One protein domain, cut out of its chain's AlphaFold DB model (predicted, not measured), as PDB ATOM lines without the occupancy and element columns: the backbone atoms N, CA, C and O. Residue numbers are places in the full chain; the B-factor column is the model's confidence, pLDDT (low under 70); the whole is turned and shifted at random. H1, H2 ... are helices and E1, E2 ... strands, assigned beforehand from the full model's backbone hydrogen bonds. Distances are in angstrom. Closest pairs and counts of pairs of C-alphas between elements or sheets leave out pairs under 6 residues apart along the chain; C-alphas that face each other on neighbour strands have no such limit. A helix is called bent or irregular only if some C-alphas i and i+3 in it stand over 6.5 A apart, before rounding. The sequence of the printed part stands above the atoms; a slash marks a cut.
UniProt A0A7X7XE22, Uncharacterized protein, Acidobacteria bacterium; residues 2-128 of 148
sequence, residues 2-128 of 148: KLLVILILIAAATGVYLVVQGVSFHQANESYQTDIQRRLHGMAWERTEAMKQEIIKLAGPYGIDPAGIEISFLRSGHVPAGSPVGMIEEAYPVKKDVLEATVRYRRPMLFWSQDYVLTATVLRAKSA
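What this domain is: This is residues 2 to 128 of the 148 residues of an uncharacterized protein of Acidobacteria bacterium (UniProt A0A7X7XE22). A twisted sheet of three long antiparallel strands has two helices over one face and its other face bare, and the first half of the longer helix, residues 2 to 20 of H1, sticks out far beyond this body as a straight arm. A loop between E1 and E2 also leaves the body, with residues 86 to 93 standing free. The printed part has 127 residues with two named helices and three named strands, in the order H1 H2 E1 E2 E3, and its class is mixed, helices and strands. The sheet's order is E1 E2 E3. The whole is loose, with a radius of gyration of the C-alphas of 19.7 A and spans of 74 by 34 by 18 A, the arm making much of the length.

Where its parts are: E2 is residues 97 to 108, 36.0 A from first to last C-alpha, and E3 is residues 113 to 124, 35.0 A, ending with C-alpha 124 at (217.841, 191.316, 188.272). E1 is residues 69 to 76, 22.0 A, beginning with C-alpha 69 at (224.178, 180.576, 167.523). H1 is residues 2 to 40, 56.8 A, beginning with C-alpha 2 at (200.401, 183.090, 127.196). H2 is residues 45 to 62, 25.3 A, with a kink of 36 degrees near residue 52; it is irregular, C-alphas 46 and 49 being 8.3 A apart.

How they stand to each other: E1, E2 and E3 form a meander, each strand the antiparallel neighbour of the one before; both pairs are hairpins, and E1 and E3 are the edge strands. Between E1 and E2, N 72 and O 102 are 2.9 A apart, within hydrogen-bond range. Between E2 and E3, N 103 and O 118 are 2.8 A apart, also within range. H1 and H2 lie on the same face of the sheet, which gives two layers, helices over one face of a sheet. H1 is over E3 at a height over the sheet of 5.3 A and runs along the strands, at 23 degrees to E3 on the local plane; the closest C-alphas, those of Gln 37 and Ala 120, are 5.3 A apart. H2, at a height of 7.9 A, is over E2 and only just over E1, where 3 of its C-alphas fall; it runs only just slantwise to the strands, at 32 degrees to E2 on the local plane. The closest C-alphas of H2 and E1, those of Lys 52 and Ile 71, are 6.8 A apart. H1 and H2 form a helical hairpin: they touch, H1 with residues 28 to 40 alone, at a shallow tilt of 27 degrees, opposite ways, the closest C-alphas being those of Ala 28 and Tyr 62, 5.9 A apart. Each O i to N i+4 pair of H1 is within hydrogen-bond range, and 9 of 14 in H2.

The domain as a whole: The C-alphas of Lys 2 and Ala 128, the two farthest apart, are 74.4 A apart. The printed part has no cut. The link from E1 to E2, residues 77 to 96, is long. The mean pLDDT of the printed part is 71.6; 44 residues are under 70, among them residues 75 to 99 and 119 to 128.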
ATOM      1  N   LYS A   2     200.361 184.152 126.160       76.56
ATOM      2  CA  LYS A   2     200.401 183.090 127.196       76.56
ATOM      3  C   LYS A   2     201.656 183.117 128.093       76.56
ATOM      4  O   LYS A   2     201.539 182.984 129.301       76.56
ATOM      5  N   LEU A   3     202.834 183.365 127.515       82.06
ATOM      6  CA  LEU A   3     204.110 183.370 128.247       82.06
ATOM      7  C   LEU A   3     204.241 184.546 129.236       82.06
ATOM      8  O   LEU A   3     204.733 184.372 130.343       82.06
ATOM      9  N   LEU A   4     203.717 185.719 128.868       83.62
ATOM     10  CA  LEU A   4     203.676 186.905 129.733       83.62
ATOM     11  C   LEU A   4     202.779 186.683 130.958       83.62
ATOM     12  O   LEU A   4     203.154 187.039 132.069       83.62
ATOM     13  N   VAL A   5     201.625 186.041 130.765       84.69
ATOM     14  CA  VAL A   5     200.697 185.710 131.859       84.69
ATOM     15  C   VAL A   5     201.330 184.718 132.838       84.69
ATOM     16  O   VAL A   5     201.224 184.904 134.045       84.69
ATOM     17  N   ILE A   6     202.042 183.704 132.334       87.75
ATOM     18  CA  ILE A   6     202.754 182.729 133.176       87.75
ATOM     19  C   ILE A   6     203.840 183.418 134.015       87.75
ATOM     20  O   ILE A   6     203.932 183.165 135.213       87.75
ATOM     21  N   LEU A   7     204.618 184.329 133.424       85.00
ATOM     22  CA  LEU A   7     205.652 185.076 134.151       85.00
ATOM     23  C   LEU A   7     205.066 185.962 135.259       85.00
ATOM     24  O   LEU A   7     205.610 185.996 136.360       85.00
ATOM     25  N   ILE A   8     203.939 186.631 134.999       85.31
ATOM     26  CA  ILE A   8     203.244 187.449 136.006       85.31
ATOM     27  C   ILE A   8     202.723 186.576 137.151       85.31
ATOM     28  O   ILE A   8     202.866 186.947 138.314       85.31
ATOM     29  N   LEU A   9     202.163 185.402 136.848       86.50
ATOM     30  CA  LEU A   9     201.686 184.467 137.870       86.50
ATOM     31  C   LEU A   9     202.827 183.937 138.745       86.50
ATOM     32  O   LEU A   9     202.675 183.873 139.962       86.50
ATOM     33  N   ILE A  10     203.982 183.619 138.152       85.94
ATOM     34  CA  ILE A  10     205.173 183.205 138.904       85.94
ATOM     35  C   ILE A  10     205.669 184.355 139.785       85.94
ATOM     36  O   ILE A  10     205.926 184.145 140.969       85.94
ATOM     37  N   ALA A  11     205.761 185.575 139.249       82.81
ATOM     38  CA  ALA A  11     206.185 186.744 140.016       82.81
ATOM     39  C   ALA A  11     205.240 187.036 141.194       82.81
ATOM     40  O   ALA A  11     205.707 187.275 142.305       82.81
ATOM     41  N   ALA A  12     203.924 186.945 140.983       82.31
ATOM     42  CA  ALA A  12     202.927 187.136 142.033       82.31
ATOM     43  C   ALA A  12     203.016 186.045 143.111       82.31
ATOM     44  O   ALA A  12     203.057 186.361 144.298       82.31
ATOM     45  N   ALA A  13     203.115 184.771 142.716       81.50
ATOM     46  CA  ALA A  13     203.267 183.659 143.654       81.50
ATOM     47  C   ALA A  13     204.567 183.769 144.467       81.50
ATOM     48  O   ALA A  13     204.561 183.565 145.681       81.50
ATOM     49  N   THR A  14     205.665 184.162 143.817       80.88
ATOM     50  CA  THR A  14     206.959 184.383 144.478       80.88
ATOM     51  C   THR A  14     206.879 185.570 145.440       80.88
ATOM     52  O   THR A  14     207.356 185.479 146.566       80.88
ATOM     53  N   GLY A  15     206.215 186.660 145.043       77.00
ATOM     54  CA  GLY A  15     205.999 187.831 145.891       77.00
ATOM     55  C   GLY A  15     205.190 187.506 147.149       77.00
ATOM     56  O   GLY A  15     205.621 187.830 148.252       77.00
ATOM     57  N   VAL A  16     204.062 186.804 147.008       79.56
ATOM     58  CA  VAL A  16     203.238 186.372 148.154       79.56
ATOM     59  C   VAL A  16     204.025 185.438 149.072       79.56
ATOM     60  O   VAL A  16     203.991 185.603 150.289       79.56
ATOM     61  N   TYR A  17     204.782 184.497 148.508       78.38
ATOM     62  CA  TYR A  17     205.618 183.580 149.278       78.38
ATOM     63  C   TYR A  17     206.678 184.312 150.112       78.38
ATOM     64  O   TYR A  17     206.828 184.024 151.298       78.38
ATOM     65  N   LEU A  18     207.372 185.291 149.521       75.12
ATOM     66  CA  LEU A  18     208.372 186.101 150.222       75.12
ATOM     67  C   LEU A  18     207.752 186.913 151.367       75.12
ATOM     68  O   LEU A  18     208.339 186.996 152.444       75.12
ATOM     69  N   VAL A  19     206.552 187.469 151.167       72.62
ATOM     70  CA  VAL A  19     205.840 188.230 152.207       72.62
ATOM     71  C   VAL A  19     205.400 187.325 153.359       72.62
ATOM     72  O   VAL A  19     205.646 187.657 154.518       72.62
ATOM     73  N   VAL A  20     204.801 186.166 153.068       73.56
ATOM     74  CA  VAL A  20     204.369 185.205 154.101       73.56
ATOM     75  C   VAL A  20     205.567 184.697 154.905       73.56
ATOM     76  O   VAL A  20     205.521 184.697 156.133       73.56
ATOM     77  N   GLN A  21     206.667 184.347 154.230       69.12
ATOM     78  CA  GLN A  21     207.914 183.976 154.898       69.12
ATOM     79  C   GLN A  21     208.445 185.095 155.802       69.12
ATOM     80  O   GLN A  21     208.823 184.823 156.940       69.12
ATOM     81  N   GLY A  22     208.433 186.347 155.332       65.81
ATOM     82  CA  GLY A  22     208.898 187.497 156.106       65.81
ATOM     83  C   GLY A  22     208.088 187.738 157.384       65.81
ATOM     84  O   GLY A  22     208.674 187.945 158.445       65.81
ATOM     85  N   VAL A  23     206.753 187.662 157.310       70.75
ATOM     86  CA  VAL A  23     205.871 187.876 158.473       70.75
ATOM     87  C   VAL A  23     206.004 186.745 159.492       70.75
ATOM     88  O   VAL A  23     206.216 187.012 160.675       70.75
ATOM     89  N   SER A  24     205.942 185.483 159.053       73.62
ATOM     90  CA  SER A  24     206.116 184.333 159.953       73.62
ATOM     91  C   SER A  24     207.490 184.337 160.624       73.62
ATOM     92  O   SER A  24     207.612 183.969 161.790       73.62
ATOM     93  N   PHE A  25     208.519 184.794 159.908       72.31
ATOM     94  CA  PHE A  25     209.863 184.946 160.448       72.31
ATOM     95  C   PHE A  25     209.944 186.040 161.517       72.31
ATOM     96  O   PHE A  25     210.499 185.808 162.590       72.31
ATOM     97  N   HIS A  26     209.374 187.217 161.250       75.56
ATOM     98  CA  HIS A  26     209.364 188.309 162.218       75.56
ATOM     99  C   HIS A  26     208.672 187.885 163.521       75.56
ATOM    100  O   HIS A  26     209.239 188.035 164.601       75.56
ATOM    101  N   GLN A  27     207.517 187.230 163.404       78.31
ATOM    102  CA  GLN A  27     206.769 186.718 164.549       78.31
ATOM    103  C   GLN A  27     207.525 185.617 165.315       78.31
ATOM    104  O   GLN A  27     207.499 185.591 166.549       78.31
ATOM    105  N   ALA A  28     208.225 184.718 164.613       78.81
ATOM    106  CA  ALA A  28     209.075 183.702 165.239       78.81
ATOM    107  C   ALA A  28     210.235 184.336 166.024       78.81
ATOM    108  O   ALA A  28     210.536 183.890 167.130       78.81
ATOM    109  N   ASN A  29     210.838 185.403 165.497       78.31
ATOM    110  CA  ASN A  29     211.915 186.129 166.168       78.31
ATOM    111  C   ASN A  29     211.449 186.860 167.423       78.31
ATOM    112  O   ASN A  29     212.104 186.755 168.458       78.31
ATOM    113  N   GLU A  30     210.323 187.570 167.348       79.50
ATOM    114  CA  GLU A  30     209.733 188.240 168.512       79.50
ATOM    115  C   GLU A  30     209.355 187.229 169.600       79.50
ATOM    116  O   GLU A  30     209.632 187.438 170.785       79.50
ATOM    117  N   SER A  31     208.783 186.091 169.196       84.38
ATOM    118  CA  SER A  31     208.428 185.005 170.113       84.38
ATOM    119  C   SER A  31     209.670 184.404 170.772       84.38
ATOM    120  O   SER A  31     209.697 184.242 171.990       84.38
ATOM    121  N   TYR A  32     210.723 184.137 169.996       83.56
ATOM    122  CA  TYR A  32     211.982 183.607 170.515       83.56
ATOM    123  C   TYR A  32     212.668 184.591 171.471       83.56
ATOM    124  O   TYR A  32     213.095 184.201 172.556       83.56
ATOM    125  N   GLN A  33     212.715 185.882 171.128       80.94
ATOM    126  CA  GLN A  33     213.253 186.925 172.004       80.94
ATOM    127  C   GLN A  33     212.469 187.015 173.320       80.94
ATOM    128  O   GLN A  33     213.072 187.118 174.391       80.94
ATOM    129  N   THR A  34     211.139 186.933 173.250       82.25
ATOM    130  CA  THR A  34     210.258 186.946 174.425       82.25
ATOM    131  C   THR A  34     210.493 185.727 175.316       82.25
ATOM    132  O   THR A  34     210.599 185.866 176.537       82.25
ATOM    133  N   ASP A  35     210.630 184.541 174.727       84.12
ATOM    134  CA  ASP A  35     210.884 183.311 175.473       84.12
ATOM    135  C   ASP A  35     212.278 183.301 176.105       84.12
ATOM    136  O   ASP A  35     212.405 182.914 177.269       84.12
ATOM    137  N   ILE A  36     213.303 183.818 175.417       82.50
ATOM    138  CA  ILE A  36     214.627 184.038 176.010       82.50
ATOM    139  C   ILE A  36     214.513 184.979 177.216       82.50
ATOM    140  O   ILE A  36     214.983 184.638 178.302       82.50
ATOM    141  N   GLN A  37     213.868 186.141 177.060       77.44
ATOM    142  CA  GLN A  37     213.696 187.097 178.159       77.44
ATOM    143  C   GLN A  37     212.975 186.453 179.345       77.44
ATOM    144  O   GLN A  37     213.460 186.541 180.471       77.44
ATOM    145  N   ARG A  38     211.863 185.747 179.107       79.19
ATOM    146  CA  ARG A  38     211.074 185.088 180.156       79.19
ATOM    147  C   ARG A  38     211.855 183.983 180.865       79.19
ATOM    148  O   ARG A  38     211.786 183.893 182.086       79.19
ATOM    149  N   ARG A  39     212.571 183.134 180.120       75.50
ATOM    150  CA  ARG A  39     213.304 181.983 180.674       75.50
ATOM    151  C   ARG A  39     214.505 182.431 181.491       75.50
ATOM    152  O   ARG A  39     214.766 181.880 182.553       75.50
ATOM    153  N   LEU A  40     215.236 183.419 180.984       74.25
ATOM    154  CA  LEU A  40     216.418 183.943 181.652       74.25
ATOM    155  C   LEU A  40     216.062 184.862 182.825       74.25
ATOM    156  O   LEU A  40     216.880 185.028 183.734       74.25
ATOM    157  N   HIS A  41     214.857 185.440 182.842       70.75
ATOM    158  CA  HIS A  41     214.399 186.258 183.957       70.75
ATOM    159  C   HIS A  41     214.410 185.454 185.266       70.75
ATOM    160  O   HIS A  41     213.769 184.415 185.396       70.75
ATOM    161  N   GLY A  42     215.179 185.932 186.248       61.66
ATOM    162  CA  GLY A  42     215.316 185.287 187.556       61.66
ATOM    163  C   GLY A  42     216.409 184.215 187.647       61.66
ATOM    164  O   GLY A  42     216.707 183.769 188.756       61.66
ATOM    165  N   MET A  43     217.068 183.835 186.544       66.81
ATOM    166  CA  MET A  43     218.231 182.946 186.622       66.81
ATOM    167  C   MET A  43     219.444 183.666 187.235       66.81
ATOM    168  O   MET A  43     219.750 184.819 186.921       66.81
ATOM    169  N   ALA A  44     220.161 182.962 188.113       64.25
ATOM    170  CA  ALA A  44     221.388 183.464 188.719       64.25
ATOM    171  C   ALA A  44     222.502 183.598 187.672       64.25
ATOM    172  O   ALA A  44     222.735 182.692 186.875       64.25
ATOM    173  N   TRP A  45     223.225 184.714 187.721       63.41
ATOM    174  CA  TRP A  45     224.287 185.050 186.771       63.41
ATOM    175  C   TRP A  45     225.446 184.065 186.747       63.41
ATOM    176  O   TRP A  45     226.067 183.869 185.714       63.41
ATOM    177  N   GLU A  46     225.712 183.404 187.869       64.44
ATOM    178  CA  GLU A  46     226.748 182.375 187.993       64.44
ATOM    179  C   GLU A  46     226.464 181.148 187.109       64.44
ATOM    180  O   GLU A  46     227.337 180.314 186.895       64.44
ATOM    181  N   ARG A  47     225.250 181.047 186.551       70.62
ATOM    182  CA  ARG A  47     224.827 179.977 185.646       70.62
ATOM    183  C   ARG A  47     224.828 180.410 184.175       70.62
ATOM    184  O   ARG A  47     223.974 179.954 183.420       70.62
ATOM    185  N   THR A  48     225.774 181.252 183.752       70.06
ATOM    186  CA  THR A  48     225.919 181.688 182.345       70.06
ATOM    187  C   THR A  48     225.939 180.518 181.363       70.06
ATOM    188  O   THR A  48     225.303 180.583 180.316       70.06
ATOM    189  N   GLU A  49     226.609 179.418 181.702       77.00
ATOM    190  CA  GLU A  49     226.681 178.258 180.813       77.00
ATOM    191  C   GLU A  49     225.334 177.527 180.706       77.00
ATOM    192  O   GLU A  49     224.907 177.169 179.611       77.00
ATOM    193  N   ALA A  50     224.591 177.403 181.810       78.69
ATOM    194  CA  ALA A  50     223.233 176.861 181.769       78.69
ATOM    195  C   ALA A  50     222.274 177.788 181.000       78.69
ATOM    196  O   ALA A  50     221.424 177.305 180.257       78.69
ATOM    197  N   MET A  51     222.443 179.111 181.129       78.62
ATOM    198  CA  MET A  51     221.688 180.100 180.357       78.62
ATOM    199  C   MET A  51     221.931 179.938 178.853       78.62
ATOM    200  O   MET A  51     220.968 179.912 178.093       78.62
ATOM    201  N   LYS A  52     223.187 179.765 178.409       82.50
ATOM    202  CA  LYS A  52     223.496 179.485 176.993       82.50
ATOM    203  C   LYS A  52     222.795 178.228 176.506       82.50
ATOM    204  O   LYS A  52     222.154 178.255 175.462       82.50
ATOM    205  N   GLN A  53     222.887 177.143 177.273       85.81
ATOM    206  CA  GLN A  53     222.263 175.873 176.906       85.81
ATOM    207  C   GLN A  53     220.740 176.005 176.782       85.81
ATOM    208  O   GLN A  53     220.155 175.458 175.853       85.81
ATOM    209  N   GLU A  54     220.087 176.765 177.664       84.69
ATOM    210  CA  GLU A  54     218.648 177.035 177.556       84.69
ATOM    211  C   GLU A  54     218.308 177.892 176.326       84.69
ATOM    212  O   GLU A  54     217.366 177.559 175.609       84.69
ATOM    213  N   ILE A  55     219.093 178.930 176.015       84.44
ATOM    214  CA  ILE A  55     218.910 179.748 174.798       84.44
ATOM    215  C   ILE A  55     219.035 178.883 173.533       84.44
ATOM    216  O   ILE A  55     218.202 178.991 172.630       84.44
ATOM    217  N   ILE A  56     220.038 178.000 173.483       86.94
ATOM    218  CA  ILE A  56     220.277 177.087 172.356       86.94
ATOM    219  C   ILE A  56     219.133 176.073 172.230       86.94
ATOM    220  O   ILE A  56     218.642 175.833 171.129       86.94
ATOM    221  N   LYS A  57     218.646 175.506 173.340       87.56
ATOM    222  CA  LYS A  57     217.495 174.583 173.323       87.56
ATOM    223  C   LYS A  57     216.220 175.250 172.815       87.56
ATOM    224  O   LYS A  57     215.462 174.627 172.075       87.56
ATOM    225  N   LEU A  58     215.988 176.504 173.203       86.06
ATOM    226  CA  LEU A  58     214.812 177.262 172.782       86.06
ATOM    227  C   LEU A  58     214.824 177.580 171.282       86.06
ATOM    228  O   LEU A  58     213.764 177.831 170.733       86.06
ATOM    229  N   ALA A  59     215.975 177.537 170.606       84.69
ATOM    230  CA  ALA A  59     216.099 177.865 169.185       84.69
ATOM    231  C   ALA A  59     215.416 176.852 168.243       84.69
ATOM    232  O   ALA A  59     214.880 177.233 167.198       84.69
ATOM    233  N   GLY A  60     215.395 175.567 168.623       82.44
ATOM    234  CA  GLY A  60     214.898 174.468 167.784       82.44
ATOM    235  C   GLY A  60     213.458 174.658 167.279       82.44
ATOM    236  O   GLY A  60     213.242 174.619 166.067       82.44
ATOM    237  N   PRO A  61     212.473 174.927 168.160       84.06
ATOM    238  CA  PRO A  61     211.086 175.195 167.769       84.06
ATOM    239  C   PRO A  61     210.888 176.353 166.776       84.06
ATOM    240  O   PRO A  61     209.883 176.372 166.068       84.06
ATOM    241  N   TYR A  62     211.833 177.295 166.678       81.94
ATOM    242  CA  TYR A  62     211.757 178.442 165.758       81.94
ATOM    243  C   TYR A  62     212.478 178.200 164.421       81.94
ATOM    244  O   TYR A  62     212.546 179.094 163.565       81.94
ATOM    245  N   GLY A  63     213.003 176.987 164.214       76.25
ATOM    246  CA  GLY A  63     213.760 176.621 163.018       76.25
ATOM    247  C   GLY A  63     215.087 177.372 162.909       76.25
ATOM    248  O   GLY A  63     215.517 177.694 161.801       76.25
ATOM    249  N   ILE A  64     215.689 177.705 164.053       81.94
ATOM    250  CA  ILE A  64     217.015 178.313 164.152       81.94
ATOM    251  C   ILE A  64     218.023 177.186 164.383       81.94
ATOM    252  O   ILE A  64     217.822 176.340 165.255       81.94
ATOM    253  N   ASP A  65     219.097 177.173 163.595       82.94
ATOM    254  CA  ASP A  65     220.159 176.179 163.734       82.94
ATOM    255  C   ASP A  65     220.975 176.449 165.009       82.94
ATOM    256  O   ASP A  65     221.627 177.494 165.084       82.94
ATOM    257  N   PRO A  66     220.981 175.532 165.997       80.88
ATOM    258  CA  PRO A  66     221.729 175.700 167.238       80.88
ATOM    259  C   PRO A  66     223.244 175.820 167.033       80.88
ATOM    260  O   PRO A  66     223.906 176.462 167.845       80.88
ATOM    261  N   ALA A  67     223.803 175.232 165.969       81.50
ATOM    262  CA  ALA A  67     225.243 175.265 165.712       81.50
ATOM    263  C   ALA A  67     225.741 176.649 165.263       81.50
ATOM    264  O   ALA A  67     226.916 176.968 165.435       81.50
ATOM    265  N   GLY A  68     224.852 177.475 164.706       78.62
ATOM    266  CA  GLY A  68     225.158 178.824 164.229       78.62
ATOM    267  C   GLY A  68     224.855 179.935 165.234       78.62
ATOM    268  O   GLY A  68     224.838 181.099 164.834       78.62
ATOM    269  N   ILE A  69     224.555 179.600 166.495       83.88
ATOM    270  CA  ILE A  69     224.178 180.576 167.523       83.88
ATOM    271  C   ILE A  69     225.409 181.028 168.307       83.88
ATOM    272  O   ILE A  69     226.036 180.253 169.027       83.88
ATOM    273  N   GLU A  70     225.694 182.322 168.247       84.44
ATOM    274  CA  GLU A  70     226.668 182.997 169.094       84.44
ATOM    275  C   GLU A  70     225.942 183.760 170.205       84.44
ATOM    276  O   GLU A  70     225.024 184.539 169.948       84.44
ATOM    277  N   ILE A  71     226.350 183.553 171.458       83.38
ATOM    278  CA  ILE A  71     225.719 184.181 172.624       83.38
ATOM    279  C   ILE A  71     226.773 184.969 173.391       83.38
ATOM    280  O   ILE A  71     227.739 184.394 173.897       83.38
ATOM    281  N   SER A  72     226.559 186.273 173.533       78.31
ATOM    282  CA  SER A  72     227.381 187.149 174.366       78.31
ATOM    283  C   SER A  72     226.561 187.716 175.517       78.31
ATOM    284  O   SER A  72     225.439 188.175 175.315       78.31
ATOM    285  N   PHE A  73     227.140 187.724 176.717       74.19
ATOM    286  CA  PHE A  73     226.538 188.342 177.893       74.19
ATOM    287  C   PHE A  73     227.302 189.608 178.256       74.19
ATOM    288  O   PHE A  73     228.519 189.566 178.438       74.19
ATOM    289  N   LEU A  74     226.585 190.714 178.404       72.88
ATOM    290  CA  LEU A  74     227.117 191.978 178.881       72.88
ATOM    291  C   LEU A  74     226.438 192.328 180.204       72.88
ATOM    292  O   LEU A  74     225.219 192.453 180.279       72.88
ATOM    293  N   ARG A  75     227.224 192.486 181.270       68.75
ATOM    294  CA  ARG A  75     226.716 193.011 182.540       68.75
ATOM    295  C   ARG A  75     226.740 194.535 182.473       68.75
ATOM    296  O   ARG A  75     227.811 195.124 182.379       68.75
ATOM    297  N   SER A  76     225.571 195.156 182.542       62.62
ATOM    298  CA  SER A  76     225.397 196.604 182.574       62.62
ATOM    299  C   SER A  76     224.847 197.032 183.934       62.62
ATOM    300  O   SER A  76     223.961 196.391 184.493       62.62
ATOM    301  N   GLY A  77     225.365 198.129 184.487       58.84
ATOM    302  CA  GLY A  77     224.787 198.775 185.676       58.84
ATOM    303  C   GLY A  77     223.635 199.733 185.348       58.84
ATOM    304  O   GLY A  77     223.184 200.465 186.225       58.84
ATOM    305  N   HIS A  78     223.219 199.789 184.081       58.38
ATOM    306  CA  HIS A  78     222.238 200.732 183.560       58.38
ATOM    307  C   HIS A  78     221.024 199.985 182.993       58.38
ATOM    308  O   HIS A  78     221.179 199.012 182.257       58.38
ATOM    309  N   VAL A  79     219.816 200.446 183.336       57.94
ATOM    310  CA  VAL A  79     218.555 199.935 182.781       57.94
ATOM    311  C   VAL A  79     218.284 200.666 181.461       57.94
ATOM    312  O   VAL A  79     218.164 201.891 181.489       57.94
ATOM    313  N   PRO A  80     218.185 199.971 180.313       56.53
ATOM    314  CA  PRO A  80     217.950 200.627 179.029       56.53
ATOM    315  C   PRO A  80     216.577 201.314 178.983       56.53
ATOM    316  O   PRO A  80     215.581 200.804 179.511       56.53
ATOM    317  N   ALA A  81     216.525 202.476 178.325       49.78
ATOM    318  CA  ALA A  81     215.298 203.242 178.132       49.78
ATOM    319  C   ALA A  81     214.253 202.404 177.370       49.78
ATOM    320  O   ALA A  81     214.568 201.791 176.353       49.78
ATOM    321  N   GLY A  82     213.016 202.354 177.876       50.81
ATOM    322  CA  GLY A  82     211.941 201.521 177.313       50.81
ATOM    323  C   GLY A  82     211.854 200.098 177.881       50.81
ATOM    324  O   GLY A  82     210.965 199.342 177.496       50.81
ATOM    325  N   SER A  83     212.716 199.723 178.832       51.88
ATOM    326  CA  SER A  83     212.498 198.518 179.636       51.88
ATOM    327  C   SER A  83     211.181 198.639 180.424       51.88
ATOM    328  O   SER A  83     210.952 199.687 181.037       51.88
ATOM    329  N   PRO A  84     210.344 197.583 180.513       51.56
ATOM    330  CA  PRO A  84     209.123 197.597 181.331       51.56
ATOM    331  C   PRO A  84     209.398 197.920 182.808       51.56
ATOM    332  O   PRO A  84     208.502 198.331 183.534       51.56
ATOM    333  N   VAL A  85     210.651 197.782 183.248       46.38
ATOM    334  CA  VAL A  85     211.110 198.138 184.591       46.38
ATOM    335  C   VAL A  85     211.447 199.628 184.728       46.38
ATOM    336  O   VAL A  85     211.187 200.196 185.785       46.38
ATOM    337  N   GLY A  86     211.943 200.282 183.670       48.56
ATOM    338  CA  GLY A  86     212.189 201.732 183.661       48.56
ATOM    339  C   GLY A  86     210.900 202.556 183.757       48.56
ATOM    340  O   GLY A  86     210.924 203.675 184.252       48.56
ATOM    341  N   MET A  87     209.765 201.971 183.364       48.25
ATOM    342  CA  MET A  87     208.429 202.578 183.477       48.25
ATOM    343  C   MET A  87     207.861 202.541 184.909       48.25
ATOM    344  O   MET A  87     206.899 203.241 185.200       48.25
ATOM    345  N   ILE A  88     208.433 201.725 185.806       49.53
ATOM    346  CA  ILE A  88     207.994 201.583 187.209       49.53
ATOM    347  C   ILE A  88     208.851 202.470 188.148       49.53
ATOM    348  O   ILE A  88     208.533 202.634 189.322       49.53
ATOM    349  N   GLU A  89     209.941 203.068 187.650       48.53
ATOM    350  CA  GLU A  89     211.039 203.626 188.459       48.53
ATOM    351  C   GLU A  89     211.195 205.156 188.443       48.53
ATOM    352  O   GLU A  89     212.274 205.665 188.738       48.53
ATOM    353  N   GLU A  90     210.132 205.927 188.206       50.84
ATOM    354  CA  GLU A  90     210.195 207.391 188.389       50.84
ATOM    355  C   GLU A  90     210.386 207.835 189.858       50.84
ATOM    356  O   GLU A  90     210.625 209.012 190.113       50.84
ATOM    357  N   ALA A  91     210.333 206.925 190.842       46.28
ATOM    358  CA  ALA A  91     210.339 207.304 192.258       46.28
ATOM    359  C   ALA A  91     211.679 207.125 193.008       46.28
ATOM    360  O   ALA A  91     211.925 207.887 193.939       46.28
ATOM    361  N   TYR A  92     212.553 206.167 192.657       40.53
ATOM    362  CA  TYR A  92     213.804 205.922 193.405       40.53
ATOM    363  C   TYR A  92     214.900 205.268 192.539       40.53
ATOM    364  O   TYR A  92     214.634 204.245 191.909       40.53
ATOM    365  N   PRO A  93     216.154 205.771 192.544       47.47
ATOM    366  CA  PRO A  93     217.254 205.170 191.793       47.47
ATOM    367  C   PRO A  93     217.781 203.918 192.512       47.47
ATOM    368  O   PRO A  93     218.754 203.966 193.268       47.47
ATOM    369  N   VAL A  94     217.149 202.767 192.286       51.53
ATOM    370  CA  VAL A  94     217.705 201.476 192.706       51.53
ATOM    371  C   VAL A  94     218.804 201.100 191.710       51.53
ATOM    372  O   VAL A  94     218.550 200.972 190.516       51.53
ATOM    373  N   LYS A  95     220.047 200.910 192.178       52.22
ATOM    374  CA  LYS A  95     221.132 200.350 191.349       52.22
ATOM    375  C   LYS A  95     220.750 198.926 190.941       52.22
ATOM    376  O   LYS A  95     220.946 197.984 191.710       52.22
ATOM    377  N   LYS A  96     220.166 198.777 189.752       56.78
ATOM    378  CA  LYS A  96     219.819 197.480 189.179       56.78
ATOM    379  C   LYS A  96     220.987 196.954 188.370       56.78
ATOM    380  O   LYS A  96     221.568 197.632 187.531       56.78
ATOM    381  N   ASP A  97     221.324 195.723 188.686       61.75
ATOM    382  CA  ASP A  97     222.381 194.957 188.068       61.75
ATOM    383  C   ASP A  97     221.705 194.251 186.870       61.75
ATOM    384  O   ASP A  97     220.852 193.376 187.045       61.75
ATOM    385  N   VAL A  98     221.992 194.699 185.645       66.81
ATOM    386  CA  VAL A  98     221.342 194.232 184.410       66.81
ATOM    387  C   VAL A  98     222.281 193.297 183.657       66.81
ATOM    388  O   VAL A  98     223.468 193.575 183.508       66.81
ATOM    389  N   LEU A  99     221.759 192.172 183.175       69.19
ATOM    390  CA  LEU A  99     222.484 191.266 182.292       69.19
ATOM    391  C   LEU A  99     221.828 191.304 180.913       69.19
ATOM    392  O   LEU A  99     220.699 190.862 180.742       69.19
ATOM    393  N   GLU A 100     222.525 191.833 179.923       72.12
ATOM    394  CA  GLU A 100     222.090 191.812 178.531       72.12
ATOM    395  C   GLU A 100     222.650 190.561 177.857       72.12
ATOM    396  O   GLU A 100     223.857 190.331 177.852       72.12
ATOM    397  N   ALA A 101     221.770 189.723 177.318       74.50
ATOM    398  CA  ALA A 101     222.129 188.572 176.507       74.50
ATOM    399  C   ALA A 101     221.880 188.919 175.036       74.50
ATOM    400  O   ALA A 101     220.739 189.104 174.613       74.50
ATOM    401  N   THR A 102     222.945 189.009 174.248       79.06
ATOM    402  CA  THR A 102     222.858 189.180 172.797       79.06
ATOM    403  C   THR A 102     223.059 187.827 172.136       79.06
ATOM    404  O   THR A 102     224.068 187.161 172.358       79.06
ATOM    405  N   VAL A 103     222.088 187.426 171.328       81.88
ATOM    406  CA  VAL A 103     222.066 186.178 170.575       81.88
ATOM    407  C   VAL A 103     222.181 186.531 169.100       81.88
ATOM    408  O   VAL A 103     221.310 187.199 168.545       81.88
ATOM    409  N   ARG A 104     223.265 186.107 168.462       83.44
ATOM    410  CA  ARG A 104     223.492 186.278 167.027       83.44
ATOM    411  C   ARG A 104     223.369 184.924 166.360       83.44
ATOM    412  O   ARG A 104     223.897 183.947 166.871       83.44
ATOM    413  N   TYR A 105     222.674 184.854 165.238       81.88
ATOM    414  CA  TYR A 105     222.603 183.621 164.463       81.88
ATOM    415  C   TYR A 105     222.331 183.917 162.995       81.88
ATOM    416  O   TYR A 105     221.781 184.962 162.638       81.88
ATOM    417  N   ARG A 106     222.713 182.974 162.137       79.69
ATOM    418  CA  ARG A 106     222.506 183.053 160.692       79.69
ATOM    419  C   ARG A 106     221.390 182.106 160.278       79.69
ATOM    420  O   ARG A 106     221.396 180.941 160.664       79.69
ATOM    421  N   ARG A 107     220.458 182.585 159.451       72.19
ATOM    422  CA  ARG A 107     219.412 181.735 158.866       72.19
ATOM    423  C   ARG A 107     219.569 181.640 157.346       72.19
ATOM    424  O   ARG A 107     219.645 182.684 156.690       72.19
ATOM    425  N   PRO A 108     219.597 180.424 156.774       69.12
ATOM    426  CA  PRO A 108     219.576 180.249 155.331       69.12
ATOM    427  C   PRO A 108     218.171 180.534 154.784       69.12
ATOM    428  O   PRO A 108     217.176 179.993 155.263       69.12
ATOM    429  N   MET A 109     218.099 181.385 153.765       70.12
ATOM    430  CA  MET A 109     216.954 181.548 152.870       70.12
ATOM    431  C   MET A 109     217.248 180.859 151.532       70.12
ATOM    432  O   MET A 109     218.375 180.445 151.269       70.12
ATOM    433  N   LEU A 110     216.238 180.761 150.662       68.31
ATOM    434  CA  LEU A 110     216.343 180.084 149.358       68.31
ATOM    435  C   LEU A 110     217.539 180.538 148.504       68.31
ATOM    436  O   LEU A 110     218.105 179.718 147.788       68.31
ATOM    437  N   PHE A 111     217.925 181.817 148.573       73.69
ATOM    438  CA  PHE A 111     218.972 182.391 147.714       73.69
ATOM    439  C   PHE A 111     220.058 183.179 148.461       73.69
ATOM    440  O   PHE A 111     221.018 183.629 147.843       73.69
ATOM    441  N   TRP A 112     219.925 183.371 149.773       72.00
ATOM    442  CA  TRP A 112     220.890 184.117 150.584       72.00
ATOM    443  C   TRP A 112     220.860 183.636 152.031       72.00
ATOM    444  O   TRP A 112     219.966 182.905 152.435       72.00
ATOM    445  N   SER A 113     221.828 184.061 152.836       75.69
ATOM    446  CA  SER A 113     221.783 183.906 154.291       75.69
ATOM    447  C   SER A 113     221.696 185.279 154.928       75.69
ATOM    448  O   SER A 113     222.380 186.199 154.482       75.69
ATOM    449  N   GLN A 114     220.854 185.424 155.945       74.06
ATOM    450  CA  GLN A 114     220.712 186.680 156.671       74.06
ATOM    451  C   GLN A 114     221.197 186.495 158.108       74.06
ATOM    452  O   GLN A 114     220.858 185.509 158.768       74.06
ATOM    453  N   ASP A 115     222.031 187.434 158.550       79.06
ATOM    454  CA  ASP A 115     222.548 187.480 159.912       79.06
ATOM    455  C   ASP A 115     221.555 188.251 160.787       79.06
ATOM    456  O   ASP A 115     221.136 189.360 160.445       79.06
ATOM    457  N   TYR A 116     221.175 187.657 161.913       76.81
ATOM    458  CA  TYR A 116     220.237 188.236 162.865       76.81
ATOM    459  C   TYR A 116     220.908 188.451 164.210       76.81
ATOM    460  O   TYR A 116     221.746 187.662 164.645       76.81
ATOM    461  N   VAL A 117     220.514 189.537 164.867       77.56
ATOM    462  CA  VAL A 117     220.960 189.896 166.210       77.56
ATOM    463  C   VAL A 117     219.712 190.137 167.046       77.56
ATOM    464  O   VAL A 117     218.934 191.042 166.758       77.56
ATOM    465  N   LEU A 118     219.515 189.305 168.060       75.62
ATOM    466  CA  LEU A 118     218.456 189.447 169.047       75.62
ATOM    467  C   LEU A 118     219.082 189.850 170.375       75.62
ATOM    468  O   LEU A 118     220.017 189.208 170.845       75.62
ATOM    469  N   THR A 119     218.542 190.885 171.004       67.44
ATOM    470  CA  THR A 119     218.987 191.313 172.332       67.44
ATOM    471  C   THR A 119     217.881 191.033 173.336       67.44
ATOM    472  O   THR A 119     216.781 191.578 173.248       67.44
ATOM    473  N   ALA A 120     218.159 190.165 174.299       65.38
ATOM    474  CA  ALA A 120     217.281 189.873 175.417       65.38
ATOM    475  C   ALA A 120     217.876 190.466 176.696       65.38
ATOM    476  O   ALA A 120     218.988 190.129 177.097       65.38
ATOM    477  N   THR A 121     217.135 191.352 177.357       63.81
ATOM    478  CA  THR A 121     217.578 191.969 178.609       63.81
ATOM    479  C   THR A 121     217.055 191.164 179.792       63.81
ATOM    480  O   THR A 121     215.850 191.015 179.979       63.81
ATOM    481  N   VAL A 122     217.968 190.660 180.613       63.28
ATOM    482  CA  VAL A 122     217.681 189.923 181.840       63.28
ATOM    483  C   VAL A 122     217.887 190.860 183.018       63.28
ATOM    484  O   VAL A 122     219.005 191.217 183.392       63.28
ATOM    485  N   LEU A 123     216.780 191.276 183.619       58.69
ATOM    486  CA  LEU A 123     216.797 192.208 184.737       58.69
ATOM    487  C   LEU A 123     216.838 191.417 186.040       58.69
ATOM    488  O   LEU A 123     215.927 190.636 186.328       58.69
ATOM    489  N   ARG A 124     217.877 191.645 186.850       55.31
ATOM    490  CA  ARG A 124     217.841 191.316 188.272       55.31
ATOM    491  C   ARG A 124     217.775 192.631 189.033       55.31
ATOM    492  O   ARG A 124     218.755 193.363 189.137       55.31
ATOM    493  N   ALA A 125     216.618 192.931 189.618       48.19
ATOM    494  CA  ALA A 125     216.626 193.821 190.766       48.19
ATOM    495  C   ALA A 125     217.473 193.105 191.821       48.19
ATOM    496  O   ALA A 125     217.062 192.069 192.351       48.19
ATOM    497  N   LYS A 126     218.699 193.578 192.073       44.28
ATOM    498  CA  LYS A 126     219.380 193.169 193.292       44.28
ATOM    499  C   LYS A 126     218.404 193.559 194.401       44.28
ATOM    500  O   LYS A 126     218.014 194.723 194.481       44.28
ATOM    501  N   SER A 127     217.974 192.593 195.211       44.16
ATOM    502  CA  SER A 127     217.470 192.903 196.545       44.16
ATOM    503  C   SER A 127     218.663 193.498 197.286       44.16
ATOM    504  O   SER A 127     219.406 192.808 197.975       44.16
ATOM    505  N   ALA A 128     218.954 194.770 197.035       44.22
ATOM    506  CA  ALA A 128     219.734 195.556 197.952       44.22
ATOM    507  C   ALA A 128     218.760 195.862 199.087       44.22
ATOM    508  O   ALA A 128     218.159 196.929 199.131       44.22
TER     509      ALA A 128